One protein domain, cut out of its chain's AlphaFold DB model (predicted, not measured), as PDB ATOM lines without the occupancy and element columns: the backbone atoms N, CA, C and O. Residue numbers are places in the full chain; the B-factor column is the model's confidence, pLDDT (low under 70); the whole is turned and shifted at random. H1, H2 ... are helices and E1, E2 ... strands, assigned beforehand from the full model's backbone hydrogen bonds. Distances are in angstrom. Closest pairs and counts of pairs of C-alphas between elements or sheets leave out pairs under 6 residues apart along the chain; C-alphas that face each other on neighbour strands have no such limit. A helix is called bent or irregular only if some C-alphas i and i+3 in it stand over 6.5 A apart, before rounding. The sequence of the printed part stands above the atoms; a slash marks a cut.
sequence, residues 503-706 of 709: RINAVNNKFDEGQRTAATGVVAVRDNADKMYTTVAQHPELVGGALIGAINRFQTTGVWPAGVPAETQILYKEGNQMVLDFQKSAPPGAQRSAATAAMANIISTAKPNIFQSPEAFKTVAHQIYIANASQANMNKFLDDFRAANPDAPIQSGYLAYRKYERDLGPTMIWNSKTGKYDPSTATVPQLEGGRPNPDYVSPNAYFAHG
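AT A GLANCE: This is residues 503 to 706 of the 709 residues of the protein "Phage protein inside capsid D" of Caballeronia sordidicola (UniProt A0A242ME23). Three long helices lie side by side as a slab, with H1b in the middle, running opposite ways to H3 and H5 beside it. H4 folds back on H3, H2 lies at one end of the slab, H1a bends away toward the other, H6 packs on H5 with H7 across it, and a small strand hairpin, E1 and E2, lies beside H5. The 204 printed residues hold, in order, H1 to H6, E1, E2 and H7, with the antiparallel sheet E1 - E2; the class is mostly helix. The whole is compact, radius of gyration of the C-alphas 19.3 A, yet elongated, spanning 61 by 39 by 27 A.

HOW THE PARTS SIT: Begin at H1, residues 503 to 538, by its hydrogen bonds one helix but bent: C-alphas 514 and 517 are 6.7 A apart, and its arms H1a, 503 to 514, and H1b, 517 to 538, stand at 39 degrees. H2, residues 545 to 557, is only just irregular, with C-alphas 546 and 549 6.9 A apart; it is near H3, residues 566 to 585. H3 touches H1b, closest at C-alphas 521 and 585, 3.9 A, at a shallow tilt of 24 degrees, opposite ways. H4, residues 594 to 605, makes a helical hairpin with H3, touching its residues 579 to 583 alone; the closest C-alphas, 579 and 600, are 6.8 A apart. H5, residues 614 to 644, touches H1b, closest at C-alphas 526 and 625, 4.8 A, at a shallow tilt of 33 degrees, only just short of steep. H5 touches H6, residues 650 to 664, with its residues 634 to 642 alone, closest at C-alphas 638 and 653, 5.8 A. H1a and H6 only just touch, with 3 pairs of C-alphas within 8 A, closest 508 and 650, 6.1 A. In the hairpin of E1, residues 668 to 671, and E2, 676 to 679, find N 669 and O 678 2.8 A apart. H7, residues 699 to 704, and H6 only just touch, with 3 pairs within 8 A, closest 660 and 699, 6.6 A. Not every O i to N i+4 pair is within hydrogen-bond range in H2, 6 of 9, and H3, 15 of 16.

IN THESE COORDINATES: Find C-alpha 503 at (5.517, 83.938, -23.273), where H1a begins; H1b spans 31.9 A and H3 28.4 A. H5 runs 44.6 A from C-alpha 614 at (10.880, 63.467, 23.617). H7 ends at C-alpha 704, (-4.091, 95.166, 2.131).

THE WHOLE: The printed part has no cut, and the link from E2 to H7 is long. Confidence is under 70 in 49 residues, among them 583 to 612.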
ATOM      1  N   ARG A 503       4.269  84.231 -23.996       88.44
ATOM      2  CA  ARG A 503       5.517  83.938 -23.273       88.44
ATOM      3  C   ARG A 503       5.302  83.894 -21.763       88.44
ATOM      4  O   ARG A 503       5.879  83.029 -21.107       88.44
ATOM      5  N   ILE A 504       4.495  84.803 -21.218       86.88
ATOM      6  CA  ILE A 504       4.149  84.825 -19.790       86.88
ATOM      7  C   ILE A 504       3.357  83.563 -19.429       86.88
ATOM      8  O   ILE A 504       3.720  82.855 -18.489       86.88
ATOM      9  N   ASN A 505       2.359  83.214 -20.241       87.81
ATOM     10  CA  ASN A 505       1.565  81.999 -20.086       87.81
ATOM     11  C   ASN A 505       2.436  80.742 -20.139       87.81
ATOM     12  O   ASN A 505       2.294  79.864 -19.295       87.81
ATOM     13  N   ALA A 506       3.395  80.664 -21.064       86.62
ATOM     14  CA  ALA A 506       4.328  79.543 -21.136       86.62
ATOM     15  C   ALA A 506       5.188  79.405 -19.864       86.62
ATOM     16  O   ALA A 506       5.398  78.290 -19.380       86.62
ATOM     17  N   VAL A 507       5.663  80.519 -19.293       84.19
ATOM     18  CA  VAL A 507       6.405  80.512 -18.018       84.19
ATOM     19  C   VAL A 507       5.515  80.038 -16.866       84.19
ATOM     20  O   VAL A 507       5.944  79.194 -16.077       84.19
ATOM     21  N   ASN A 508       4.279  80.531 -16.792       84.38
ATOM     22  CA  ASN A 508       3.319  80.166 -15.749       84.38
ATOM     23  C   ASN A 508       2.867  78.696 -15.863       84.38
ATOM     24  O   ASN A 508       2.797  77.996 -14.856       84.38
ATOM     25  N   ASN A 509       2.658  78.186 -17.076       84.94
ATOM     26  CA  ASN A 509       2.308  76.781 -17.309       84.94
ATOM     27  C   ASN A 509       3.453  75.841 -16.914       84.94
ATOM     28  O   ASN A 509       3.237  74.837 -16.240       84.94
ATOM     29  N   LYS A 510       4.699  76.198 -17.255       80.62
ATOM     30  CA  LYS A 510       5.876  75.427 -16.830       80.62
ATOM     31  C   LYS A 510       6.014  75.391 -15.305       80.62
ATOM     32  O   LYS A 510       6.468  74.398 -14.739       80.62
ATOM     33  N   PHE A 511       5.635  76.479 -14.635       75.00
ATOM     34  CA  PHE A 511       5.565  76.521 -13.180       75.00
ATOM     35  C   PHE A 511       4.499  75.561 -12.633       75.00
ATOM     36  O   PHE A 511       4.814  74.779 -11.738       75.00
ATOM     37  N   ASP A 512       3.288  75.552 -13.200       75.38
ATOM     38  CA  ASP A 512       2.208  74.636 -12.795       75.38
ATOM     39  C   ASP A 512       2.604  73.166 -12.882       75.38
ATOM     40  O   ASP A 512       2.377  72.393 -11.946       75.38
ATOM     41  N   GLU A 513       3.214  72.786 -14.002       73.38
ATOM     42  CA  GLU A 513       3.687  71.423 -14.241       73.38
ATOM     43  C   GLU A 513       4.720  70.990 -13.190       73.38
ATOM     44  O   GLU A 513       4.704  69.849 -12.727       73.38
ATOM     45  N   GLY A 514       5.595  71.911 -12.765       66.31
ATOM     46  CA  GLY A 514       6.619  71.654 -11.754       66.31
ATOM     47  C   GLY A 514       6.115  71.666 -10.307       66.31
ATOM     48  O   GLY A 514       6.662  70.957  -9.462       66.31
ATOM     49  N   GLN A 515       5.091  72.466 -10.005       68.06
ATOM     50  CA  GLN A 515       4.704  72.787  -8.628       68.06
ATOM     51  C   GLN A 515       3.534  71.982  -8.088       68.06
ATOM     52  O   GLN A 515       3.468  71.800  -6.880       68.06
ATOM     53  N   ARG A 516       2.643  71.429  -8.918       61.59
ATOM     54  CA  ARG A 516       1.510  70.628  -8.402       61.59
ATOM     55  C   ARG A 516       1.964  69.415  -7.581       61.59
ATOM     56  O   ARG A 516       1.397  69.125  -6.527       61.59
ATOM     57  N   THR A 517       3.031  68.750  -8.020       62.81
ATOM     58  CA  THR A 517       3.635  67.622  -7.294       62.81
ATOM     59  C   THR A 517       4.347  68.094  -6.024       62.81
ATOM     60  O   THR A 517       4.128  67.528  -4.954       62.81
ATOM     61  N   ALA A 518       5.121  69.182  -6.119       67.62
ATOM     62  CA  ALA A 518       5.858  69.748  -4.992       67.62
ATOM     63  C   ALA A 518       4.924  70.308  -3.900       67.62
ATOM     64  O   ALA A 518       5.112  70.016  -2.724       67.62
ATOM     65  N   ALA A 519       3.870  71.039  -4.271       74.75
ATOM     66  CA  ALA A 519       2.893  71.623  -3.354       74.75
ATOM     67  C   ALA A 519       2.122  70.553  -2.572       74.75
ATOM     68  O   ALA A 519       1.960  70.679  -1.359       74.75
ATOM     69  N   THR A 520       1.722  69.467  -3.241       78.75
ATOM     70  CA  THR A 520       1.081  68.322  -2.579       78.75
ATOM     71  C   THR A 520       2.044  67.638  -1.604       78.75
ATOM     72  O   THR A 520       1.660  67.309  -0.483       78.75
ATOM     73  N   GLY A 521       3.312  67.467  -1.997       79.69
ATOM     74  CA  GLY A 521       4.349  66.913  -1.125       79.69
ATOM     75  C   GLY A 521       4.615  67.778   0.111       79.69
ATOM     76  O   GLY A 521       4.678  67.253   1.216       79.69
ATOM     77  N   VAL A 522       4.709  69.102  -0.049       82.38
ATOM     78  CA  VAL A 522       4.898  70.053   1.063       82.38
ATOM     79  C   VAL A 522       3.763  69.944   2.086       82.38
ATOM     80  O   VAL A 522       4.025  69.868   3.286       82.38
ATOM     81  N   VAL A 523       2.506  69.889   1.634       86.94
ATOM     82  CA  VAL A 523       1.348  69.723   2.531       86.94
ATOM     83  C   VAL A 523       1.404  68.378   3.261       86.94
ATOM     84  O   VAL A 523       1.215  68.338   4.472       86.94
ATOM     85  N   ALA A 524       1.749  67.293   2.565       86.56
ATOM     86  CA  ALA A 524       1.869  65.973   3.184       86.56
ATOM     87  C   ALA A 524       2.992  65.907   4.239       86.56
ATOM     88  O   ALA A 524       2.796  65.336   5.313       86.56
ATOM     89  N   VAL A 525       4.149  66.532   3.983       83.19
ATOM     90  CA  VAL A 525       5.243  66.624   4.966       83.19
ATOM     91  C   VAL A 525       4.815  67.438   6.187       83.19
ATOM     92  O   VAL A 525       5.095  67.019   7.310       83.19
ATOM     93  N   ARG A 526       4.118  68.566   5.987       88.44
ATOM     94  CA  ARG A 526       3.552  69.371   7.080       88.44
ATOM     95  C   ARG A 526       2.618  68.529   7.950       88.44
ATOM     96  O   ARG A 526       2.806  68.473   9.160       88.44
ATOM     97  N   ASP A 527       1.641  67.866   7.337       90.56
ATOM     98  CA  ASP A 527       0.605  67.123   8.060       90.56
ATOM     99  C   ASP A 527       1.187  65.914   8.807       90.56
ATOM    100  O   ASP A 527       0.767  65.608   9.921       90.56
ATOM    101  N   ASN A 528       2.189  65.238   8.236       85.81
ATOM    102  CA  ASN A 528       2.882  64.155   8.934       85.81
ATOM    103  C   ASN A 528       3.756  64.672  10.083       85.81
ATOM    104  O   ASN A 528       3.768  64.058  11.146       85.81
ATOM    105  N   ALA A 529       4.453  65.801   9.914       85.44
ATOM    106  CA  ALA A 529       5.232  66.406  10.996       85.44
ATOM    107  C   ALA A 529       4.341  66.792  12.191       85.44
ATOM    108  O   ALA A 529       4.715  66.541  13.336       85.44
ATOM    109  N   ASP A 530       3.144  67.321  11.920       90.06
ATOM    110  CA  ASP A 530       2.137  67.651  12.935       90.06
ATOM    111  C   ASP A 530       1.643  66.417  13.703       90.06
ATOM    112  O   ASP A 530       1.631  66.397  14.938       90.06
ATOM    113  N   LYS A 531       1.293  65.345  12.977       88.12
ATOM    114  CA  LYS A 531       0.885  64.064  13.577       88.12
ATOM    115  C   LYS A 531       1.974  63.490  14.469       88.12
ATOM    116  O   LYS A 531       1.698  63.099  15.601       88.12
ATOM    117  N   MET A 532       3.216  63.483  13.992       84.12
ATOM    118  CA  MET A 532       4.348  62.959  14.750       84.12
ATOM    119  C   MET A 532       4.629  63.802  15.998       84.12
ATOM    120  O   MET A 532       4.845  63.241  17.074       84.12
ATOM    121  N   TYR A 533       4.582  65.136  15.887       87.81
ATOM    122  CA  TYR A 533       4.706  66.037  17.034       87.81
ATOM    123  C   TYR A 533       3.616  65.763  18.078       87.81
ATOM    124  O   TYR A 533       3.918  65.575  19.256       87.81
ATOM    125  N   THR A 534       2.358  65.700  17.640       88.88
ATOM    126  CA  THR A 534       1.189  65.513  18.511       88.88
ATOM    127  C   THR A 534       1.219  64.153  19.205       88.88
ATOM    128  O   THR A 534       1.024  64.083  20.418       88.88
ATOM    129  N   THR A 535       1.548  63.091  18.467       86.00
ATOM    130  CA  THR A 535       1.679  61.729  19.001       86.00
ATOM    131  C   THR A 535       2.726  61.666  20.112       86.00
ATOM    132  O   THR A 535       2.442  61.152  21.188       86.00
ATOM    133  N   VAL A 536       3.913  62.249  19.914       84.81
ATOM    134  CA  VAL A 536       4.974  62.243  20.943       84.81
ATOM    135  C   VAL A 536       4.679  63.203  22.098       84.81
ATOM    136  O   VAL A 536       5.102  62.956  23.225       84.81
ATOM    137  N   ALA A 537       3.937  64.286  21.861       86.50
ATOM    138  CA  ALA A 537       3.481  65.164  22.934       86.50
ATOM    139  C   ALA A 537       2.477  64.470  23.871       86.50
ATOM    140  O   ALA A 537       2.500  64.729  25.073       86.50
ATOM    141  N   GLN A 538       1.620  63.600  23.331       87.12
ATOM    142  CA  GLN A 538       0.648  62.811  24.098       87.12
ATOM    143  C   GLN A 538       1.274  61.563  24.732       87.12
ATOM    144  O   GLN A 538       0.879  61.174  25.828       87.12
ATOM    145  N   HIS A 539       2.266  60.981  24.058       85.19
ATOM    146  CA  HIS A 539       2.906  59.725  24.432       85.19
ATOM    147  C   HIS A 539       4.442  59.843  24.364       85.19
ATOM    148  O   HIS A 539       5.080  59.322  23.439       85.19
ATOM    149  N   PRO A 540       5.074  60.560  25.313       83.62
ATOM    150  CA  PRO A 540       6.522  60.768  25.317       83.62
ATOM    151  C   PRO A 540       7.319  59.459  25.438       83.62
ATOM    152  O   PRO A 540       8.465  59.394  25.007       83.62
ATOM    153  N   GLU A 541       6.724  58.396  25.976       79.06
ATOM    154  CA  GLU A 541       7.305  57.056  26.081       79.06
ATOM    155  C   GLU A 541       7.540  56.363  24.729       79.06
ATOM    156  O   GLU A 541       8.301  55.396  24.663       79.06
ATOM    157  N   LEU A 542       6.920  56.846  23.643       75.12
ATOM    158  CA  LEU A 542       7.069  56.268  22.303       75.12
ATOM    159  C   LEU A 542       8.414  56.595  21.649       75.12
ATOM    160  O   LEU A 542       8.669  56.124  20.542       75.12
ATOM    161  N   VAL A 543       9.263  57.403  22.288       74.31
ATOM    162  CA  VAL A 543      10.592  57.773  21.786       74.31
ATOM    163  C   VAL A 543      11.642  57.719  22.902       74.31
ATOM    164  O   VAL A 543      11.339  57.857  24.083       74.31
ATOM    165  N   GLY A 544      12.902  57.499  22.538       69.44
ATOM    166  CA  GLY A 544      14.043  57.377  23.443       69.44
ATOM    167  C   GLY A 544      14.788  56.045  23.311       69.44
ATOM    168  O   GLY A 544      14.431  55.155  22.537       69.44
ATOM    169  N   GLY A 545      15.867  55.893  24.085       62.22
ATOM    170  CA  GLY A 545      16.809  54.773  23.951       62.22
ATOM    171  C   GLY A 545      16.212  53.375  24.172       62.22
ATOM    172  O   GLY A 545      16.706  52.405  23.598       62.22
ATOM    173  N   ALA A 546      15.120  53.259  24.936       61.56
ATOM    174  CA  ALA A 546      14.438  51.986  25.200       61.56
ATOM    175  C   ALA A 546      13.835  51.343  23.932       61.56
ATOM    176  O   ALA A 546      13.677  50.124  23.865       61.56
ATOM    177  N   LEU A 547      13.555  52.146  22.899       64.81
ATOM    178  CA  LEU A 547      12.909  51.707  21.662       64.81
ATOM    179  C   LEU A 547      13.886  51.101  20.630       64.81
ATOM    180  O   LEU A 547      13.468  50.366  19.729       64.81
ATOM    181  N   ILE A 548      15.194  51.372  20.771       68.31
ATOM    182  CA  ILE A 548      16.256  50.973  19.822       68.31
ATOM    183  C   ILE A 548      16.238  49.463  19.568       68.31
ATOM    184  O   ILE A 548      16.252  49.009  18.423       68.31
ATOM    185  N   GLY A 549      16.150  48.667  20.636       68.62
ATOM    186  CA  GLY A 549      16.177  47.207  20.536       68.62
ATOM    187  C   GLY A 549      14.943  46.602  19.857       68.62
ATOM    188  O   GLY A 549      15.033  45.523  19.266       68.62
ATOM    189  N   ALA A 550      13.790  47.272  19.921       70.94
ATOM    190  CA  ALA A 550      12.562  46.797  19.290       70.94
ATOM    191  C   ALA A 550      12.557  47.058  17.778       70.94
ATOM    192  O   ALA A 550      12.240  46.162  16.996       70.94
ATOM    193  N   ILE A 551      12.987  48.254  17.369       71.38
ATOM    194  CA  ILE A 551      13.063  48.655  15.959       71.38
ATOM    195  C   ILE A 551      14.164  47.900  15.218       71.38
ATOM    196  O   ILE A 551      13.916  47.417  14.117       71.38
ATOM    197  N   ASN A 552      15.342  47.726  15.825       74.94
ATOM    198  CA  ASN A 552      16.429  46.960  15.205       74.94
ATOM    199  C   ASN A 552      16.019  45.506  14.938       74.94
ATOM    200  O   ASN A 552      16.396  44.935  13.920       74.94
ATOM    201  N   ARG A 553      15.210  44.907  15.825       75.56
ATOM    202  CA  ARG A 553      14.635  43.574  15.595       75.56
ATOM    203  C   ARG A 553      13.579  43.582  14.496       75.56
ATOM    204  O   ARG A 553      13.638  42.735  13.619       75.56
ATOM    205  N   PHE A 554      12.667  44.551  14.486       78.75
ATOM    206  CA  PHE A 554      11.681  44.673  13.408       78.75
ATOM    207  C   PHE A 554      12.340  44.836  12.027       78.75
ATOM    208  O   PHE A 554      11.906  44.220  11.059       78.75
ATOM    209  N   GLN A 555      13.410  45.627  11.929       76.62
ATOM    210  CA  GLN A 555      14.137  45.845  10.673       76.62
ATOM    211  C   GLN A 555      14.809  44.578  10.133       76.62
ATOM    212  O   GLN A 555      14.973  44.460   8.921       76.62
ATOM    213  N   THR A 556      15.184  43.636  11.002       78.62
ATOM    214  CA  THR A 556      15.814  42.375  10.591       78.62
ATOM    215  C   THR A 556      14.808  41.256  10.351       78.62
ATOM    216  O   THR A 556      15.035  40.426   9.475       78.62
ATOM    217  N   THR A 557      13.697  41.219  11.091       82.81
ATOM    218  CA  THR A 557      12.732  40.104  11.041       82.81
ATOM    219  C   THR A 557      11.443  40.422  10.287       82.81
ATOM    220  O   THR A 557      10.703  39.506   9.943       82.81
ATOM    221  N   GLY A 558      11.128  41.701  10.070       81.56
ATOM    222  CA  GLY A 558       9.840  42.152   9.538       81.56
ATOM    223  C   GLY A 558       8.664  42.017  10.517       81.56
ATOM    224  O   GLY A 558       7.530  42.312  10.142       81.56
ATOM    225  N   VAL A 559       8.907  41.591  11.763       81.12
ATOM    226  CA  VAL A 559       7.871  41.336  12.778       81.12
ATOM    227  C   VAL A 559       8.184  42.111  14.054       81.12
ATOM    228  O   VAL A 559       9.299  42.055  14.575       81.12
ATOM    229  N   TRP A 560       7.201  42.862  14.558       79.25
ATOM    230  CA  TRP A 560       7.366  43.632  15.790       79.25
ATOM    231  C   TRP A 560       7.487  42.690  16.996       79.25
ATOM    232  O   TRP A 560       6.703  41.745  17.101       79.25
ATOM    233  N   PRO A 561       8.434  42.927  17.925       80.06
ATOM    234  CA  PRO A 561       8.503  42.162  19.165       80.06
ATOM    235  C   PRO A 561       7.198  42.241  19.969       80.06
ATOM    236  O   PRO A 561       6.540  43.281  20.005       80.06
ATOM    237  N   ALA A 562       6.848  41.149  20.653       75.69
ATOM    238  CA  ALA A 562       5.699  41.122  21.552       75.69
ATOM    239  C   ALA A 562       5.845  42.192  22.652       75.69
ATOM    240  O   ALA A 562       6.907  42.308  23.264       75.69
ATOM    241  N   GLY A 563       4.785  42.974  22.886       73.25
ATOM    242  CA  GLY A 563       4.762  44.052  23.882       73.25
ATOM    243  C   GLY A 563       5.128  45.447  23.361       73.25
ATOM    244  O   GLY A 563       5.115  46.391  24.145       73.25
ATOM    245  N   VAL A 564       5.424  45.613  22.065       73.88
ATOM    246  CA  VAL A 564       5.562  46.950  21.456       73.88
ATOM    247  C   VAL A 564       4.171  47.577  21.253       73.88
ATOM    248  O   VAL A 564       3.359  46.966  20.549       73.88
ATOM    249  N   PRO A 565       3.894  48.777  21.807       78.25
ATOM    250  CA  PRO A 565       2.613  49.466  21.637       78.25
ATOM    251  C   PRO A 565       2.253  49.697  20.164       78.25
ATOM    252  O   PRO A 565       3.131  49.910  19.320       78.25
ATOM    253  N   ALA A 566       0.960  49.678  19.838       79.31
ATOM    254  CA  ALA A 566       0.482  49.905  18.472       79.31
ATOM    255  C   ALA A 566       0.852  51.315  17.977       79.31
ATOM    256  O   ALA A 566       1.216  51.506  16.816       79.31
ATOM    257  N   GLU A 567       0.852  52.278  18.889       76.44
ATOM    258  CA  GLU A 567       1.200  53.682  18.698       76.44
ATOM    259  C   GLU A 567       2.667  53.837  18.269       76.44
ATOM    260  O   GLU A 567       2.979  54.637  17.388       76.44
ATOM    261  N   THR A 568       3.570  52.994  18.785       74.31
ATOM    262  CA  THR A 568       4.973  52.939  18.340       74.31
ATOM    263  C   THR A 568       5.082  52.479  16.885       74.31
ATOM    264  O   THR A 568       5.898  52.992  16.115       74.31
ATOM    265  N   GLN A 569       4.251  51.515  16.480       78.12
ATOM    266  CA  GLN A 569       4.237  51.008  15.107       78.12
ATOM    267  C   GLN A 569       3.675  52.052  14.134       78.12
ATOM    268  O   GLN A 569       4.174  52.173  13.013       78.12
ATOM    269  N   ILE A 570       2.656  52.807  14.559       80.19
ATOM    270  CA  ILE A 570       2.082  53.932  13.809       80.19
ATOM    271  C   ILE A 570       3.137  55.027  13.634       80.19
ATOM    272  O   ILE A 570       3.438  55.382  12.496       80.19
ATOM    273  N   LEU A 571       3.793  55.459  14.716       78.69
ATOM    274  CA  LEU A 571       4.842  56.482  14.675       78.69
ATOM    275  C   LEU A 571       6.006  56.086  13.747       78.69
ATOM    276  O   LEU A 571       6.511  56.903  12.975       78.69
ATOM    277  N   TYR A 572       6.407  54.809  13.759       76.44
ATOM    278  CA  TYR A 572       7.431  54.288  12.848       76.44
ATOM    279  C   TYR A 572       6.988  54.308  11.374       76.44
ATOM    280  O   TYR A 572       7.789  54.616  10.487       76.44
ATOM    281  N   LYS A 573       5.718  53.986  11.090       79.25
ATOM    282  CA  LYS A 573       5.148  54.064   9.733       79.25
ATOM    283  C   LYS A 573       5.062  55.509   9.247       79.25
ATOM    284  O   LYS A 573       5.479  55.774   8.121       79.25
ATOM    285  N   GLU A 574       4.598  56.429  10.089       77.94
ATOM    286  CA  GLU A 574       4.520  57.863   9.784       77.94
ATOM    287  C   GLU A 574       5.902  58.451   9.485       77.94
ATOM    288  O   GLU A 574       6.069  59.138   8.479       77.94
ATOM    289  N   GLY A 575       6.927  58.083  10.261       73.50
ATOM    290  CA  GLY A 575       8.307  58.493   9.991       73.50
ATOM    291  C   GLY A 575       8.845  58.007   8.639       73.50
ATOM    292  O   GLY A 575       9.578  58.732   7.971       73.50
ATOM    293  N   ASN A 576       8.463  56.807   8.185       74.56
ATOM    294  CA  ASN A 576       8.833  56.333   6.844       74.56
ATOM    295  C   ASN A 576       8.019  57.035   5.743       74.56
ATOM    296  O   ASN A 576       8.562  57.350   4.684       74.56
ATOM    297  N   GLN A 577       6.736  57.309   5.992       77.69
ATOM    298  CA  GLN A 577       5.873  58.034   5.060       77.69
ATOM    299  C   GLN A 577       6.354  59.476   4.850       77.69
ATOM    300  O   GLN A 577       6.371  59.968   3.724       77.69
ATOM    301  N   MET A 578       6.858  60.116   5.905       74.69
ATOM    302  CA  MET A 578       7.457  61.447   5.864       74.69
ATOM    303  C   MET A 578       8.650  61.540   4.900       74.69
ATOM    304  O   MET A 578       8.778  62.529   4.182       74.69
ATOM    305  N   VAL A 579       9.485  60.496   4.810       70.25
ATOM    306  CA  VAL A 579      10.595  60.425   3.837       70.25
ATOM    307  C   VAL A 579      10.064  60.384   2.402       70.25
ATOM    308  O   VAL A 579      10.576  61.090   1.532       70.25
ATOM    309  N   LEU A 580       9.024  59.586   2.152       74.44
ATOM    310  CA  LEU A 580       8.392  59.485   0.833       74.44
ATOM    311  C   LEU A 580       7.717  60.797   0.429       74.44
ATOM    312  O   LEU A 580       7.782  61.202  -0.729       74.44
ATOM    313  N   ASP A 581       7.084  61.483   1.375       76.25
ATOM    314  CA  ASP A 581       6.413  62.751   1.106       76.25
ATOM    315  C   ASP A 581       7.419  63.890   0.883       76.25
ATOM    316  O   ASP A 581       7.198  64.742   0.021       76.25
ATOM    317  N   PHE A 582       8.589  63.840   1.527       71.38
ATOM    318  CA  PHE A 582       9.697  64.760   1.253       71.38
ATOM    319  C   PHE A 582      10.313  64.544  -0.138       71.38
ATOM    320  O   PHE A 582      10.706  65.489  -0.817       71.38
ATOM    321  N   GLN A 583      10.364  63.301  -0.620       69.56
ATOM    322  CA  GLN A 583      10.776  63.030  -2.002       69.56
ATOM    323  C   GLN A 583       9.790  63.628  -3.013       69.56
ATOM    324  O   GLN A 583      10.207  64.109  -4.067       69.56
ATOM    325  N   LYS A 584       8.492  63.651  -2.683       69.94
ATOM    326  CA  LYS A 584       7.454  64.276  -3.517       69.94
ATOM    327  C   LYS A 584       7.479  65.806  -3.454       69.94
ATOM    328  O   LYS A 584       7.073  66.437  -4.424       69.94
ATOM    329  N   SER A 585       7.951  66.402  -2.356       66.88
ATOM    330  CA  SER A 585       7.991  67.863  -2.180       66.88
ATOM    331  C   SER A 585       9.096  68.555  -2.991       66.88
ATOM    332  O   SER A 585       9.046  69.769  -3.190       66.88
ATOM    333  N   ALA A 586      10.075  67.808  -3.513       60.34
ATOM    334  CA  ALA A 586      11.130  68.353  -4.361       60.34
ATOM    335  C   ALA A 586      10.656  68.565  -5.822       60.34
ATOM    336  O   ALA A 586       9.977  67.693  -6.376       60.34
ATOM    337  N   PRO A 587      11.050  69.673  -6.488       51.53
ATOM    338  CA  PRO A 587      10.709  69.932  -7.890       51.53
ATOM    339  C   PRO A 587      11.186  68.821  -8.849       51.53
ATOM    340  O   PRO A 587      12.224  68.194  -8.588       51.53
ATOM    341  N   PRO A 588      10.524  68.614 -10.005       43.44
ATOM    342  CA  PRO A 588      10.997  67.690 -11.037       43.44
ATOM    343  C   PRO A 588      12.443  68.003 -11.459       43.44
ATOM    344  O   PRO A 588      12.770  69.134 -11.805       43.44
ATOM    345  N   GLY A 589      13.332  67.005 -11.383       43.62
ATOM    346  CA  GLY A 589      14.774  67.147 -11.647       43.62
ATOM    347  C   GLY A 589      15.633  67.429 -10.405       43.62
ATOM    348  O   GLY A 589      16.756  66.933 -10.325       43.62
ATOM    349  N   ALA A 590      15.094  68.104  -9.383       43.41
ATOM    350  CA  ALA A 590      15.758  68.252  -8.083       43.41
ATOM    351  C   ALA A 590      15.628  66.987  -7.217       43.41
ATOM    352  O   ALA A 590      16.518  66.707  -6.420       43.41
ATOM    353  N   GLN A 591      14.598  66.166  -7.453       45.94
ATOM    354  CA  GLN A 591      14.363  64.863  -6.803       45.94
ATOM    355  C   GLN A 591      15.547  63.878  -6.895       45.94
ATOM    356  O   GLN A 591      15.620  62.930  -6.119       45.94
ATOM    357  N   ARG A 592      16.480  64.097  -7.833       37.53
ATOM    358  CA  ARG A 592      17.712  63.308  -8.018       37.53
ATOM    359  C   ARG A 592      18.998  64.097  -7.738       37.53
ATOM    360  O   ARG A 592      20.087  63.586  -7.978       37.53
ATOM    361  N   SER A 593      18.893  65.344  -7.274       39.59
ATOM    362  CA  SER A 593      20.060  66.176  -6.972       39.59
ATOM    363  C   SER A 593      20.776  65.663  -5.721       39.59
ATOM    364  O   SER A 593      20.131  65.215  -4.773       39.59
ATOM    365  N   ALA A 594      22.107  65.761  -5.685       38.22
ATOM    366  CA  ALA A 594      22.900  65.365  -4.520       38.22
ATOM    367  C   ALA A 594      22.486  66.117  -3.239       38.22
ATOM    368  O   ALA A 594      22.627  65.567  -2.158       38.22
ATOM    369  N   ALA A 595      21.923  67.328  -3.350       33.31
ATOM    370  CA  ALA A 595      21.413  68.109  -2.223       33.31
ATOM    371  C   ALA A 595      20.078  67.570  -1.681       33.31
ATOM    372  O   ALA A 595      19.919  67.445  -0.473       33.31
ATOM    373  N   THR A 596      19.137  67.187  -2.550       38.81
ATOM    374  CA  THR A 596      17.891  66.518  -2.135       38.81
ATOM    375  C   THR A 596      18.162  65.103  -1.648       38.81
ATOM    376  O   THR A 596      17.572  64.685  -0.661       38.81
ATOM    377  N   ALA A 597      19.095  64.386  -2.275       41.09
ATOM    378  CA  ALA A 597      19.569  63.099  -1.792       41.09
ATOM    379  C   ALA A 597      20.288  63.243  -0.446       41.09
ATOM    380  O   ALA A 597      20.027  62.432   0.422       41.09
ATOM    381  N   ALA A 598      21.113  64.276  -0.233       40.28
ATOM    382  CA  ALA A 598      21.767  64.568   1.045       40.28
ATOM    383  C   ALA A 598      20.769  64.998   2.121       40.28
ATOM    384  O   ALA A 598      20.894  64.540   3.242       40.28
ATOM    385  N   MET A 599      19.750  65.800   1.798       44.47
ATOM    386  CA  MET A 599      18.677  66.176   2.726       44.47
ATOM    387  C   MET A 599      17.778  64.977   3.052       44.47
ATOM    388  O   MET A 599      17.455  64.755   4.210       44.47
ATOM    389  N   ALA A 600      17.433  64.152   2.063       44.91
ATOM    390  CA  ALA A 600      16.738  62.885   2.269       44.91
ATOM    391  C   ALA A 600      17.612  61.880   3.032       44.91
ATOM    392  O   ALA A 600      17.071  61.105   3.808       44.91
ATOM    393  N   ASN A 601      18.942  61.916   2.873       45.78
ATOM    394  CA  ASN A 601      19.877  61.132   3.678       45.78
ATOM    395  C   ASN A 601      19.957  61.674   5.101       45.78
ATOM    396  O   ASN A 601      19.963  60.893   6.036       45.78
ATOM    397  N   ILE A 602      19.974  62.996   5.286       45.28
ATOM    398  CA  ILE A 602      19.920  63.661   6.589       45.28
ATOM    399  C   ILE A 602      18.589  63.351   7.268       45.28
ATOM    400  O   ILE A 602      18.604  63.121   8.456       45.28
ATOM    401  N   ILE A 603      17.464  63.259   6.557       48.88
ATOM    402  CA  ILE A 603      16.147  62.895   7.114       48.88
ATOM    403  C   ILE A 603      15.980  61.370   7.252       48.88
ATOM    404  O   ILE A 603      15.221  60.907   8.092       48.88
ATOM    405  N   SER A 604      16.687  60.547   6.474       48.03
ATOM    406  CA  SER A 604      16.702  59.088   6.661       48.03
ATOM    407  C   SER A 604      17.626  58.669   7.811       48.03
ATOM    408  O   SER A 604      17.333  57.691   8.497       48.03
ATOM    409  N   THR A 605      18.703  59.428   8.055       44.56
ATOM    410  CA  THR A 605      19.604  59.289   9.216       44.56
ATOM    411  C   THR A 605      19.086  60.037  10.445       44.56
ATOM    412  O   THR A 605      19.226  59.544  11.559       44.56
ATOM    413  N   ALA A 606      18.411  61.167  10.248       40.53
ATOM    414  CA  ALA A 606      17.607  61.898  11.219       40.53
ATOM    415  C   ALA A 606      16.124  61.737  10.890       40.53
ATOM    416  O   ALA A 606      15.389  62.728  10.818       40.53
ATOM    417  N   LYS A 607      15.648  60.478  10.807       52.03
ATOM    418  CA  LYS A 607      14.231  60.201  11.123       52.03
ATOM    419  C   LYS A 607      13.920  61.035  12.365       52.03
ATOM    420  O   LYS A 607      14.853  61.160  13.160       52.03
ATOM    421  N   PRO A 608      12.719  61.604  12.576       51.34
ATOM    422  CA  PRO A 608      12.377  62.187  13.872       51.34
ATOM    423  C   PRO A 608      12.811  61.158  14.900       51.34
ATOM    424  O   PRO A 608      12.352  60.017  14.838       51.34
ATOM    425  N   ASN A 609      13.913  61.454  15.589       56.31
ATOM    426  CA  ASN A 609      14.853  60.389  15.905       56.31
ATOM    427  C   ASN A 609      14.218  59.740  17.105       56.31
ATOM    428  O   ASN A 609      14.329  60.252  18.208       56.31
ATOM    429  N   ILE A 610      13.456  58.675  16.869       59.66
ATOM    430  CA  ILE A 610      12.682  57.949  17.875       59.66
ATOM    431  C   ILE A 610      13.586  57.388  18.975       59.66
ATOM    432  O   ILE A 610      13.107  56.763  19.904       59.66
ATOM    433  N   PHE A 611      14.897  57.610  18.868       59.75
ATOM    434  CA  PHE A 611      15.950  57.287  19.813       59.75
ATOM    435  C   PHE A 611      16.446  58.501  20.627       59.75
ATOM    436  O   PHE A 611      17.174  58.325  21.600       59.75
ATOM    437  N   GLN A 612      16.071  59.724  20.248       65.69
ATOM    438  CA  GLN A 612      16.316  60.960  20.990       65.69
ATOM    439  C   GLN A 612      15.270  61.161  22.090       65.69
ATOM    440  O   GLN A 612      14.235  60.497  22.122       65.69
ATOM    441  N   SER A 613      15.549  62.091  23.008       78.69
ATOM    442  CA  SER A 613      14.579  62.462  24.034       78.69
ATOM    443  C   SER A 613      13.294  63.022  23.403       78.69
ATOM    444  O   SER A 613      13.353  63.612  22.317       78.69
ATOM    445  N   PRO A 614      12.148  62.917  24.098       81.25
ATOM    446  CA  PRO A 614      10.880  63.467  23.617       81.25
ATOM    447  C   PRO A 614      10.965  64.945  23.219       81.25
ATOM    448  O   PRO A 614      10.404  65.353  22.207       81.25
ATOM    449  N   GLU A 615      11.730  65.750  23.960       80.56
ATOM    450  CA  GLU A 615      11.925  67.171  23.647       80.56
ATOM    451  C   GLU A 615      12.750  67.409  22.377       80.56
ATOM    452  O   GLU A 615      12.415  68.273  21.562       80.56
ATOM    453  N   ALA A 616      13.811  66.629  22.167       75.75
ATOM    454  CA  ALA A 616      14.623  66.736  20.959       75.75
ATOM    455  C   ALA A 616      13.835  66.286  19.717       75.75
ATOM    456  O   ALA A 616      13.867  66.964  18.690       75.75
ATOM    457  N   PHE A 617      13.038  65.220  19.844       81.19
ATOM    458  CA  PHE A 617      12.117  64.785  18.795       81.19
ATOM    459  C   PHE A 617      11.107  65.881  18.437       81.19
ATOM    460  O   PHE A 617      10.988  66.252  17.268       81.19
ATOM    461  N   LYS A 618      10.405  66.427  19.443       82.75
ATOM    462  CA  LYS A 618       9.414  67.494  19.245       82.75
ATOM    463  C   LYS A 618      10.034  68.721  18.585       82.75
ATOM    464  O   LYS A 618       9.407  69.309  17.715       82.75
ATOM    465  N   THR A 619      11.274  69.067  18.931       80.69
ATOM    466  CA  THR A 619      12.001  70.180  18.298       80.69
ATOM    467  C   THR A 619      12.203  69.948  16.799       80.69
ATOM    468  O   THR A 619      11.944  70.842  15.997       80.69
ATOM    469  N   VAL A 620      12.631  68.745  16.400       74.31
ATOM    470  CA  VAL A 620      12.836  68.401  14.983       74.31
ATOM    471  C   VAL A 620      11.506  68.379  14.227       74.31
ATOM    472  O   VAL A 620      11.404  68.975  13.156       74.31
ATOM    473  N   ALA A 621      10.473  67.743  14.790       80.00
ATOM    474  CA  ALA A 621       9.145  67.700  14.181       80.00
ATOM    475  C   ALA A 621       8.553  69.112  14.005       80.00
ATOM    476  O   ALA A 621       8.077  69.436  12.920       80.00
ATOM    477  N   HIS A 622       8.692  69.972  15.020       83.25
ATOM    478  CA  HIS A 622       8.276  71.376  14.985       83.25
ATOM    479  C   HIS A 622       8.981  72.163  13.871       83.25
ATOM    480  O   HIS A 622       8.341  72.822  13.056       83.25
ATOM    481  N   GLN A 623      10.307  72.049  13.751       77.25
ATOM    482  CA  GLN A 623      11.050  72.741  12.689       77.25
ATOM    483  C   GLN A 623      10.617  72.297  11.286       77.25
ATOM    484  O   GLN A 623      10.485  73.128  10.383       77.25
ATOM    485  N   ILE A 624      10.370  70.995  11.095       78.81
ATOM    486  CA  ILE A 624       9.905  70.476   9.806       78.81
ATOM    487  C   ILE A 624       8.475  70.943   9.515       78.81
ATOM    488  O   ILE A 624       8.186  71.328   8.376       78.81
ATOM    489  N   TYR A 625       7.604  70.963  10.527       85.69
ATOM    490  CA  TYR A 625       6.252  71.498  10.416       85.69
ATOM    491  C   TYR A 625       6.273  72.963   9.970       85.69
ATOM    492  O   TYR A 625       5.709  73.281   8.924       85.69
ATOM    493  N   ILE A 626       6.991  73.837  10.687       80.12
ATOM    494  CA  ILE A 626       7.063  75.276  10.392       80.12
ATOM    495  C   ILE A 626       7.574  75.538   8.969       80.12
ATOM    496  O   ILE A 626       6.969  76.318   8.230       80.12
ATOM    497  N   ALA A 627       8.639  74.851   8.542       76.00
ATOM    498  CA  ALA A 627       9.195  75.022   7.199       76.00
ATOM    499  C   ALA A 627       8.177  74.679   6.095       76.00
ATOM    500  O   ALA A 627       8.014  75.434   5.132       76.00
ATOM    501  N   ASN A 628       7.454  73.566   6.246       83.31
ATOM    502  CA  ASN A 628       6.487  73.116   5.245       83.31
ATOM    503  C   ASN A 628       5.156  73.874   5.332       83.31
ATOM    504  O   ASN A 628       4.541  74.140   4.304       83.31
ATOM    505  N   ALA A 629       4.730  74.293   6.524       84.56
ATOM    506  CA  ALA A 629       3.568  75.156   6.701       84.56
ATOM    507  C   ALA A 629       3.784  76.535   6.058       84.56
ATOM    508  O   ALA A 629       2.902  77.017   5.347       84.56
ATOM    509  N   SER A 630       4.971  77.131   6.229       81.62
ATOM    510  CA  SER A 630       5.334  78.397   5.578       81.62
ATOM    511  C   SER A 630       5.375  78.259   4.052       81.62
ATOM    512  O   SER A 630       4.825  79.091   3.330       81.62
ATOM    513  N   GLN A 631       5.963  77.172   3.539       82.75
ATOM    514  CA  GLN A 631       6.003  76.897   2.101       82.75
ATOM    515  C   GLN A 631       4.602  76.641   1.513       82.75
ATOM    516  O   GLN A 631       4.301  77.123   0.422       82.75
ATOM    517  N   ALA A 632       3.726  75.925   2.225       84.56
ATOM    518  CA  ALA A 632       2.336  75.723   1.813       84.56
ATOM    519  C   ALA A 632       1.565  77.052   1.762       84.56
ATOM    520  O   ALA A 632       0.800  77.283   0.826       84.56
ATOM    521  N   ASN A 633       1.806  77.943   2.730       86.00
ATOM    522  CA  ASN A 633       1.213  79.277   2.742       86.00
ATOM    523  C   ASN A 633       1.694  80.131   1.555       86.00
ATOM    524  O   ASN A 633       0.885  80.789   0.903       86.00
ATOM    525  N   MET A 634       2.984  80.047   1.201       85.56
ATOM    526  CA  MET A 634       3.515  80.684  -0.009       85.56
ATOM    527  C   MET A 634       2.830  80.166  -1.269       85.56
ATOM    528  O   MET A 634       2.413  80.965  -2.101       85.56
ATOM    529  N   ASN A 635       2.698  78.847  -1.419       85.94
ATOM    530  CA  ASN A 635       2.068  78.260  -2.599       85.94
ATOM    531  C   ASN A 635       0.622  78.749  -2.750       85.94
ATOM    532  O   ASN A 635       0.244  79.196  -3.829       85.94
ATOM    533  N   LYS A 636      -0.143  78.778  -1.649       87.62
ATOM    534  CA  LYS A 636      -1.501  79.332  -1.653       87.62
ATOM    535  C   LYS A 636      -1.516  80.808  -2.072       87.62
ATOM    536  O   LYS A 636      -2.339  81.204  -2.889       87.62
ATOM    537  N   PHE A 637      -0.608  81.621  -1.535       88.88
ATOM    538  CA  PHE A 637      -0.491  83.024  -1.931       88.88
ATOM    539  C   PHE A 637      -0.174  83.180  -3.425       88.88
ATOM    540  O   PHE A 637      -0.717  84.065  -4.078       88.88
ATOM    541  N   LEU A 638       0.699  82.335  -3.978       87.69
ATOM    542  CA  LEU A 638       1.051  82.367  -5.396       87.69
ATOM    543  C   LEU A 638      -0.133  81.983  -6.293       87.69
ATOM    544  O   LEU A 638      -0.289  82.575  -7.361       87.69
ATOM    545  N   ASP A 639      -0.984  81.054  -5.855       87.12
ATOM    546  CA  ASP A 639      -2.229  80.715  -6.550       87.12
ATOM    547  C   ASP A 639      -3.201  81.906  -6.555       87.12
ATOM    548  O   ASP A 639      -3.681  82.308  -7.619       87.12
ATOM    549  N   ASP A 640      -3.416  82.534  -5.392       88.56
ATOM    550  CA  ASP A 640      -4.254  83.734  -5.259       88.56
ATOM    551  C   ASP A 640      -3.693  84.898  -6.112       88.56
ATOM    552  O   ASP A 640      -4.430  85.578  -6.829       88.56
ATOM    553  N   PHE A 641      -2.366  85.088  -6.109       90.31
ATOM    554  CA  PHE A 641      -1.669  86.090  -6.922       90.31
ATOM    555  C   PHE A 641      -1.907  85.889  -8.416       90.31
ATOM    556  O   PHE A 641      -2.162  86.855  -9.134       90.31
ATOM    557  N   ARG A 642      -1.838  84.649  -8.898       86.94
ATOM    558  CA  ARG A 642      -2.056  84.336 -10.313       86.94
ATOM    559  C   ARG A 642      -3.499  84.495 -10.742       86.94
ATOM    560  O   ARG A 642      -3.741  84.952 -11.854       86.94
ATOM    561  N   ALA A 643      -4.441  84.129  -9.875       85.62
ATOM    562  CA  ALA A 643      -5.857  84.336 -10.139       85.62
ATOM    563  C   ALA A 643      -6.172  85.831 -10.315       85.62
ATOM    564  O   ALA A 643      -6.917  86.200 -11.220       85.62
ATOM    565  N   ALA A 644      -5.553  86.694  -9.501       87.75
ATOM    566  CA  ALA A 644      -5.711  88.143  -9.602       87.75
ATOM    567  C   ALA A 644      -4.903  88.779 -10.754       87.75
ATOM    568  O   ALA A 644      -5.305  89.817 -11.279       87.75
ATOM    569  N   ASN A 645      -3.781  88.168 -11.157       89.94
ATOM    570  CA  ASN A 645      -2.835  88.718 -12.134       89.94
ATOM    571  C   ASN A 645      -2.475  87.695 -13.230       89.94
ATOM    572  O   ASN A 645      -1.336  87.221 -13.286       89.94
ATOM    573  N   PRO A 646      -3.414  87.343 -14.125       82.69
ATOM    574  CA  PRO A 646      -3.187  86.313 -15.140       82.69
ATOM    575  C   PRO A 646      -2.103  86.701 -16.160       82.69
ATOM    576  O   PRO A 646      -1.415  85.830 -16.683       82.69
ATOM    577  N   ASP A 647      -1.903  88.002 -16.390       82.31
ATOM    578  CA  ASP A 647      -0.887  88.541 -17.305       82.31
ATOM    579  C   ASP A 647       0.465  88.808 -16.624       82.31
ATOM    580  O   ASP A 647       1.360  89.388 -17.241       82.31
ATOM    581  N   ALA A 648       0.633  88.428 -15.354       87.56
ATOM    582  CA  ALA A 648       1.883  88.621 -14.633       87.56
ATOM    583  C   ALA A 648       2.720  87.332 -14.608       87.56
ATOM    584  O   ALA A 648       2.190  86.233 -14.409       87.56
ATOM    585  N   PRO A 649       4.052  87.436 -14.754       86.69
ATOM    586  CA  PRO A 649       4.930  86.302 -14.526       86.69
ATOM    587  C   PRO A 649       4.912  85.910 -13.043       86.69
ATOM    588  O   PRO A 649       4.970  86.768 -12.156       86.69
ATOM    589  N   ILE A 650       4.900  84.606 -12.762       85.44
ATOM    590  CA  ILE A 650       4.888  84.063 -11.393       85.44
ATOM    591  C   ILE A 650       6.041  84.571 -10.510       85.44
ATOM    592  O   ILE A 650       5.914  84.668  -9.289       85.44
ATOM    593  N   GLN A 651       7.165  84.959 -11.117       86.06
ATOM    594  CA  GLN A 651       8.311  85.560 -10.437       86.06
ATOM    595  C   GLN A 651       7.938  86.844  -9.681       86.06
ATOM    596  O   GLN A 651       8.487  87.092  -8.607       86.06
ATOM    597  N   SER A 652       6.983  87.630 -10.187       88.44
ATOM    598  CA  SER A 652       6.484  88.825  -9.496       88.44
ATOM    599  C   SER A 652       5.801  88.464  -8.174       88.44
ATOM    600  O   SER A 652       6.056  89.107  -7.155       88.44
ATOM    601  N   GLY A 653       5.011  87.385  -8.161       88.25
ATOM    602  CA  GLY A 653       4.393  86.853  -6.946       88.25
ATOM    603  C   GLY A 653       5.435  86.382  -5.929       88.25
ATOM    604  O   GLY A 653       5.347  86.717  -4.751       88.25
ATOM    605  N   TYR A 654       6.487  85.688  -6.379       84.50
ATOM    606  CA  TYR A 654       7.594  85.292  -5.499       84.50
ATOM    607  C   TYR A 654       8.283  86.486  -4.847       84.50
ATOM    608  O   TYR A 654       8.534  86.468  -3.643       84.50
ATOM    609  N   LEU A 655       8.595  87.524  -5.623       86.94
ATOM    610  CA  LEU A 655       9.239  88.726  -5.098       86.94
ATOM    611  C   LEU A 655       8.352  89.434  -4.070       86.94
ATOM    612  O   LEU A 655       8.858  89.867  -3.032       86.94
ATOM    613  N   ALA A 656       7.042  89.495  -4.318       88.69
ATOM    614  CA  ALA A 656       6.087  90.013  -3.348       88.69
ATOM    615  C   ALA A 656       6.114  89.180  -2.058       88.69
ATOM    616  O   ALA A 656       6.362  89.728  -0.984       88.69
ATOM    617  N   TYR A 657       5.969  87.857  -2.144       87.00
ATOM    618  CA  TYR A 657       5.976  87.002  -0.957       87.00
ATOM    619  C   TYR A 657       7.291  87.094  -0.165       87.00
ATOM    620  O   TYR A 657       7.273  87.203   1.056       87.00
ATOM    621  N   ARG A 658       8.445  87.153  -0.845       84.75
ATOM    622  CA  ARG A 658       9.753  87.343  -0.190       84.75
ATOM    623  C   ARG A 658       9.867  88.684   0.529       84.75
ATOM    624  O   ARG A 658      10.517  88.757   1.569       84.75
ATOM    625  N   LYS A 659       9.245  89.745   0.002       85.00
ATOM    626  CA  LYS A 659       9.136  91.025   0.713       85.00
ATOM    627  C   LYS A 659       8.321  90.859   1.996       85.00
ATOM    628  O   LYS A 659       8.765  91.324   3.039       85.00
ATOM    629  N   TYR A 660       7.175  90.187   1.915       86.81
ATOM    630  CA  TYR A 660       6.339  89.879   3.074       86.81
ATOM    631  C   TYR A 660       7.113  89.087   4.145       86.81
ATOM    632  O   TYR A 660       7.151  89.515   5.295       86.81
ATOM    633  N   GLU A 661       7.821  88.015   3.771       82.44
ATOM    634  CA  GLU A 661       8.639  87.237   4.716       82.44
ATOM    635  C   GLU A 661       9.734  88.087   5.371       82.44
ATOM    636  O   GLU A 661       9.910  88.059   6.586       82.44
ATOM    637  N   ARG A 662      10.466  88.877   4.575       81.88
ATOM    638  CA  ARG A 662      11.553  89.721   5.085       81.88
ATOM    639  C   ARG A 662      11.053  90.747   6.100       81.88
ATOM    640  O   ARG A 662      11.738  90.991   7.090       81.88
ATOM    641  N   ASP A 663       9.894  91.345   5.849       83.88
ATOM    642  CA  ASP A 663       9.344  92.399   6.699       83.88
ATOM    643  C   ASP A 663       8.768  91.836   8.019       83.88
ATOM    644  O   ASP A 663       8.702  92.559   9.012       83.88
ATOM    645  N   LEU A 664       8.416  90.541   8.071       80.12
ATOM    646  CA  LEU A 664       8.045  89.840   9.309       80.12
ATOM    647  C   LEU A 664       9.251  89.342  10.130       80.12
ATOM    648  O   LEU A 664       9.106  89.087  11.325       80.12
ATOM    649  N   GLY A 665      10.430  89.229   9.513       69.62
ATOM    650  CA  GLY A 665      11.652  88.690  10.118       69.62
ATOM    651  C   GLY A 665      11.988  87.273   9.622       69.62
ATOM    652  O   GLY A 665      11.118  86.568   9.111       69.62
ATOM    653  N   PRO A 666      13.258  86.834   9.727       62.44
ATOM    654  CA  PRO A 666      13.688  85.545   9.191       62.44
ATOM    655  C   PRO A 666      12.952  84.379   9.862       62.44
ATOM    656  O   PRO A 666      12.670  84.412  11.058       62.44
ATOM    657  N   THR A 667      12.721  83.303   9.103       58.50
ATOM    658  CA  THR A 667      12.107  82.050   9.584       58.50
ATOM    659  C   THR A 667      12.891  81.373  10.708       58.50
ATOM    660  O   THR A 667      12.356  80.481  11.354       58.50
ATOM    661  N   MET A 668      14.131  81.796  10.955       63.19
ATOM    662  CA  MET A 668      14.981  81.382  12.066       63.19
ATOM    663  C   MET A 668      15.582  82.629  12.722       63.19
ATOM    664  O   MET A 668      16.340  83.366  12.089       63.19
ATOM    665  N   ILE A 669      15.263  82.864  13.990       72.88
ATOM    666  CA  ILE A 669      15.727  84.001  14.784       72.88
ATOM    667  C   ILE A 669      16.795  83.499  15.750       72.88
ATOM    668  O   ILE A 669      16.572  82.563  16.512       72.88
ATOM    669  N   TRP A 670      17.976  84.116  15.734       75.06
ATOM    670  CA  TRP A 670      19.015  83.785  16.704       75.06
ATOM    671  C   TRP A 670      18.588  84.202  18.114       75.06
ATOM    672  O   TRP A 670      18.404  85.389  18.394       75.06
ATOM    673  N   ASN A 671      18.476  83.233  19.016       77.75
ATOM    674  CA  ASN A 671      18.213  83.464  20.424       77.75
ATOM    675  C   ASN A 671      19.538  83.501  21.192       77.75
ATOM    676  O   ASN A 671      20.157  82.478  21.496       77.75
ATOM    677  N   SER A 672      19.965  84.713  21.544       74.06
ATOM    678  CA  SER A 672      21.215  84.961  22.269       74.06
ATOM    679  C   SER A 672      21.248  84.373  23.683       74.06
ATOM    680  O   SER A 672      22.334  84.209  24.232       74.06
ATOM    681  N   LYS A 673      20.093  84.030  24.272       75.31
ATOM    682  CA  LYS A 673      20.007  83.416  25.607       75.31
ATOM    683  C   LYS A 673      20.216  81.907  25.565       75.31
ATOM    684  O   LYS A 673      20.778  81.347  26.499       75.31
ATOM    685  N   THR A 674      19.752  81.247  24.505       76.62
ATOM    686  CA  THR A 674      19.865  79.788  24.346       76.62
ATOM    687  C   THR A 674      21.044  79.381  23.464       76.62
ATOM    688  O   THR A 674      21.421  78.209  23.471       76.62
ATOM    689  N   GLY A 675      21.631  80.322  22.710       76.00
ATOM    690  CA  GLY A 675      22.684  80.049  21.729       76.00
ATOM    691  C   GLY A 675      22.186  79.216  20.543       76.00
ATOM    692  O   GLY A 675      22.964  78.472  19.946       76.00
ATOM    693  N   LYS A 676      20.881  79.273  20.250       69.62
ATOM    694  CA  LYS A 676      20.207  78.479  19.213       69.62
ATOM    695  C   LYS A 676      19.370  79.378  18.306       69.62
ATOM    696  O   LYS A 676      19.022  80.494  18.677       69.62
ATOM    697  N   TYR A 677      19.046  78.882  17.117       63.59
ATOM    698  CA  TYR A 677      18.056  79.505  16.241       63.59
ATOM    699  C   TYR A 677      16.655  78.998  16.598       63.59
ATOM    700  O   TYR A 677      16.416  77.790  16.541       63.59
ATOM    701  N   ASP A 678      15.751  79.914  16.939       69.94
ATOM    702  CA  ASP A 678      14.337  79.633  17.176       69.94
ATOM    703  C   ASP A 678      13.542  79.877  15.883       69.94
ATOM    704  O   ASP A 678      13.752  80.900  15.223       69.94
ATOM    705  N   PRO A 679      12.636  78.974  15.483       68.50
ATOM    706  CA  PRO A 679      11.815  79.189  14.302       68.50
ATOM    707  C   PRO A 679      10.835  80.353  14.513       68.50
ATOM    708  O   PRO A 679      10.145  80.427  15.529       68.50
ATOM    709  N   SER A 680      10.745  81.257  13.537       75.31
ATOM    710  CA  SER A 680       9.691  82.273  13.484       75.31
ATOM    711  C   SER A 680       8.420  81.650  12.921       75.31
ATOM    712  O   SER A 680       8.415  81.100  11.818       75.31
ATOM    713  N   THR A 681       7.328  81.758  13.671       82.50
ATOM    714  CA  THR A 681       6.014  81.242  13.278       82.50
ATOM    715  C   THR A 681       5.174  82.300  12.555       82.50
ATOM    716  O   THR A 681       4.072  81.998  12.115       82.50
ATOM    717  N   ALA A 682       5.670  83.530  12.373       82.94
ATOM    718  CA  ALA A 682       4.874  84.666  11.889       82.94
ATOM    719  C   ALA A 682       4.232  84.457  10.499       82.94
ATOM    720  O   ALA A 682       3.228  85.087  10.174       82.94
ATOM    721  N   THR A 683       4.787  83.554   9.684       81.62
ATOM    722  CA  THR A 683       4.274  83.190   8.352       81.62
ATOM    723  C   THR A 683       3.391  81.939   8.350       81.62
ATOM    724  O   THR A 683       2.893  81.538   7.293       81.62
ATOM    725  N   VAL A 684       3.196  81.316   9.511       87.00
ATOM    726  CA  VAL A 684       2.529  80.028   9.681       87.00
ATOM    727  C   VAL A 684       1.131  80.232  10.284       87.00
ATOM    728  O   VAL A 684       1.031  80.717  11.409       87.00
ATOM    729  N   PRO A 685       0.045  79.849   9.586       86.62
ATOM    730  CA  PRO A 685      -1.324  80.143  10.021       86.62
ATOM    731  C   PRO A 685      -1.795  79.350  11.247       86.62
ATOM    732  O   PRO A 685      -2.627  79.829  12.018       86.62
ATOM    733  N   GLN A 686      -1.287  78.132  11.425       91.00
ATOM    734  CA  GLN A 686      -1.642  77.239  12.525       91.00
ATOM    735  C   GLN A 686      -0.370  76.646  13.120       91.00
ATOM    736  O   GLN A 686       0.561  76.351  12.385       91.00
ATOM    737  N   LEU A 687      -0.333  76.496  14.437       88.56
ATOM    738  CA  LEU A 687       0.686  75.728  15.145       88.56
ATOM    739  C   LEU A 687       0.299  74.242  15.158       88.56
ATOM    740  O   LEU A 687      -0.821  73.873  14.790       88.56
ATOM    741  N   GLU A 688       1.199  73.395  15.654       87.19
ATOM    742  CA  GLU A 688       0.938  71.964  15.793       87.19
ATOM    743  C   GLU A 688      -0.314  71.686  16.640       87.19
ATOM    744  O   GLU A 688      -0.627  72.410  17.602       87.19
ATOM    745  N   GLY A 689      -1.029  70.619  16.282       83.94
ATOM    746  CA  GLY A 689      -2.327  70.235  16.828       83.94
ATOM    747  C   GLY A 689      -3.491  71.070  16.286       83.94
ATOM    748  O   GLY A 689      -4.558  71.089  16.895       83.94
ATOM    749  N   GLY A 690      -3.287  71.810  15.189       83.94
ATOM    750  CA  GLY A 690      -4.313  72.642  14.545       83.94
ATOM    751  C   GLY A 690      -4.671  73.919  15.311       83.94
ATOM    752  O   GLY A 690      -5.703  74.541  15.049       83.94
ATOM    753  N   ARG A 691      -3.842  74.324  16.278       86.75
ATOM    754  CA  ARG A 691      -4.091  75.518  17.096       86.75
ATOM    755  C   ARG A 691      -3.869  76.784  16.259       86.75
ATOM    756  O   ARG A 691      -2.862  76.858  15.558       86.75
ATOM    757  N   PRO A 692      -4.743  77.803  16.332       90.31
ATOM    758  CA  PRO A 692      -4.492  79.083  15.675       90.31
ATOM    759  C   PRO A 692      -3.181  79.704  16.161       90.31
ATOM    760  O   PRO A 692      -2.909  79.701  17.363       90.31
ATOM    761  N   ASN A 693      -2.381  80.243  15.243       89.56
ATOM    762  CA  ASN A 693      -1.156  80.940  15.611       89.56
ATOM    763  C   ASN A 693      -1.443  82.434  15.875       89.56
ATOM    764  O   ASN A 693      -1.785  83.144  14.926       89.56
ATOM    765  N   PRO A 694      -1.301  82.937  17.115       86.69
ATOM    766  CA  PRO A 694      -1.558  84.345  17.426       86.69
ATOM    767  C   PRO A 694      -0.546  85.305  16.786       86.69
ATOM    768  O   PRO A 694      -0.870  86.471  16.576       86.69
ATOM    769  N   ASP A 695       0.651  84.821  16.442       84.00
ATOM    770  CA  ASP A 695       1.708  85.627  15.823       84.00
ATOM    771  C   ASP A 695       1.582  85.693  14.290       84.00
ATOM    772  O   ASP A 695       2.369  86.373  13.624       84.00
ATOM    773  N   TYR A 696       0.602  84.987  13.711       88.56
ATOM    774  CA  TYR A 696       0.405  84.919  12.269       88.56
ATOM    775  C   TYR A 696      -0.161  86.216  11.697       88.56
ATOM    776  O   TYR A 696      -1.237  86.679  12.079       88.56
ATOM    777  N   VAL A 697       0.513  86.743  10.679       87.62
ATOM    778  CA  VAL A 697       0.008  87.847   9.861       87.62
ATOM    779  C   VAL A 697      -0.208  87.316   8.457       87.62
ATOM    780  O   VAL A 697       0.759  86.991   7.792       87.62
ATOM    781  N   SER A 698      -1.446  87.226   7.966       89.75
ATOM    782  CA  SER A 698      -1.648  86.710   6.604       89.75
ATOM    783  C   SER A 698      -1.004  87.609   5.535       89.75
ATOM    784  O   SER A 698      -1.057  88.837   5.680       89.75
ATOM    785  N   PRO A 699      -0.473  87.043   4.428       88.88
ATOM    786  CA  PRO A 699       0.020  87.834   3.300       88.88
ATOM    787  C   PRO A 699      -1.033  88.831   2.805       88.88
ATOM    788  O   PRO A 699      -0.726  89.992   2.551       88.88
ATOM    789  N   ASN A 700      -2.293  88.394   2.754       89.31
ATOM    790  CA  ASN A 700      -3.411  89.203   2.293       89.31
ATOM    791  C   ASN A 700      -3.635  90.428   3.188       89.31
ATOM    792  O   ASN A 700      -3.721  91.551   2.696       89.31
ATOM    793  N   ALA A 701      -3.662  90.237   4.509       88.25
ATOM    794  CA  ALA A 701      -3.761  91.347   5.456       88.25
ATOM    795  C   ALA A 701      -2.552  92.291   5.341       88.25
ATOM    796  O   ALA A 701      -2.718  93.508   5.293       88.25
ATOM    797  N   TYR A 702      -1.343  91.741   5.224       89.69
ATOM    798  CA  TYR A 702      -0.119  92.526   5.074       89.69
ATOM    799  C   TYR A 702      -0.156  93.439   3.834       89.69
ATOM    800  O   TYR A 702       0.128  94.636   3.929       89.69
ATOM    801  N   PHE A 703      -0.536  92.910   2.670       89.06
ATOM    802  CA  PHE A 703      -0.592  93.702   1.438       89.06
ATOM    803  C   PHE A 703      -1.802  94.638   1.385       89.06
ATOM    804  O   PHE A 703      -1.672  95.737   0.844       89.06
ATOM    805  N   ALA A 704      -2.933  94.277   2.001       86.06
ATOM    806  CA  ALA A 704      -4.091  95.166   2.131       86.06
ATOM    807  C   ALA A 704      -3.752  96.470   2.881       86.06
ATOM    808  O   ALA A 704      -4.308  97.523   2.567       86.06
ATOM    809  N   HIS A 705      -2.799  96.422   3.817       83.56
ATOM    810  CA  HIS A 705      -2.326  97.580   4.584       83.56
ATOM    811  C   HIS A 705      -0.998  98.170   4.073       83.56
ATOM    812  O   HIS A 705      -0.344  98.953   4.764       83.56
ATOM    813  N   GLY A 706      -0.575  97.824   2.850       75.06
ATOM    814  CA  GLY A 706       0.641  98.375   2.239       75.06
ATOM    815  C   GLY A 706       1.931  98.012   2.983       75.06
ATOM    816  O   GLY A 706       2.905  98.764   2.940       75.06
TER     817      GLY A 706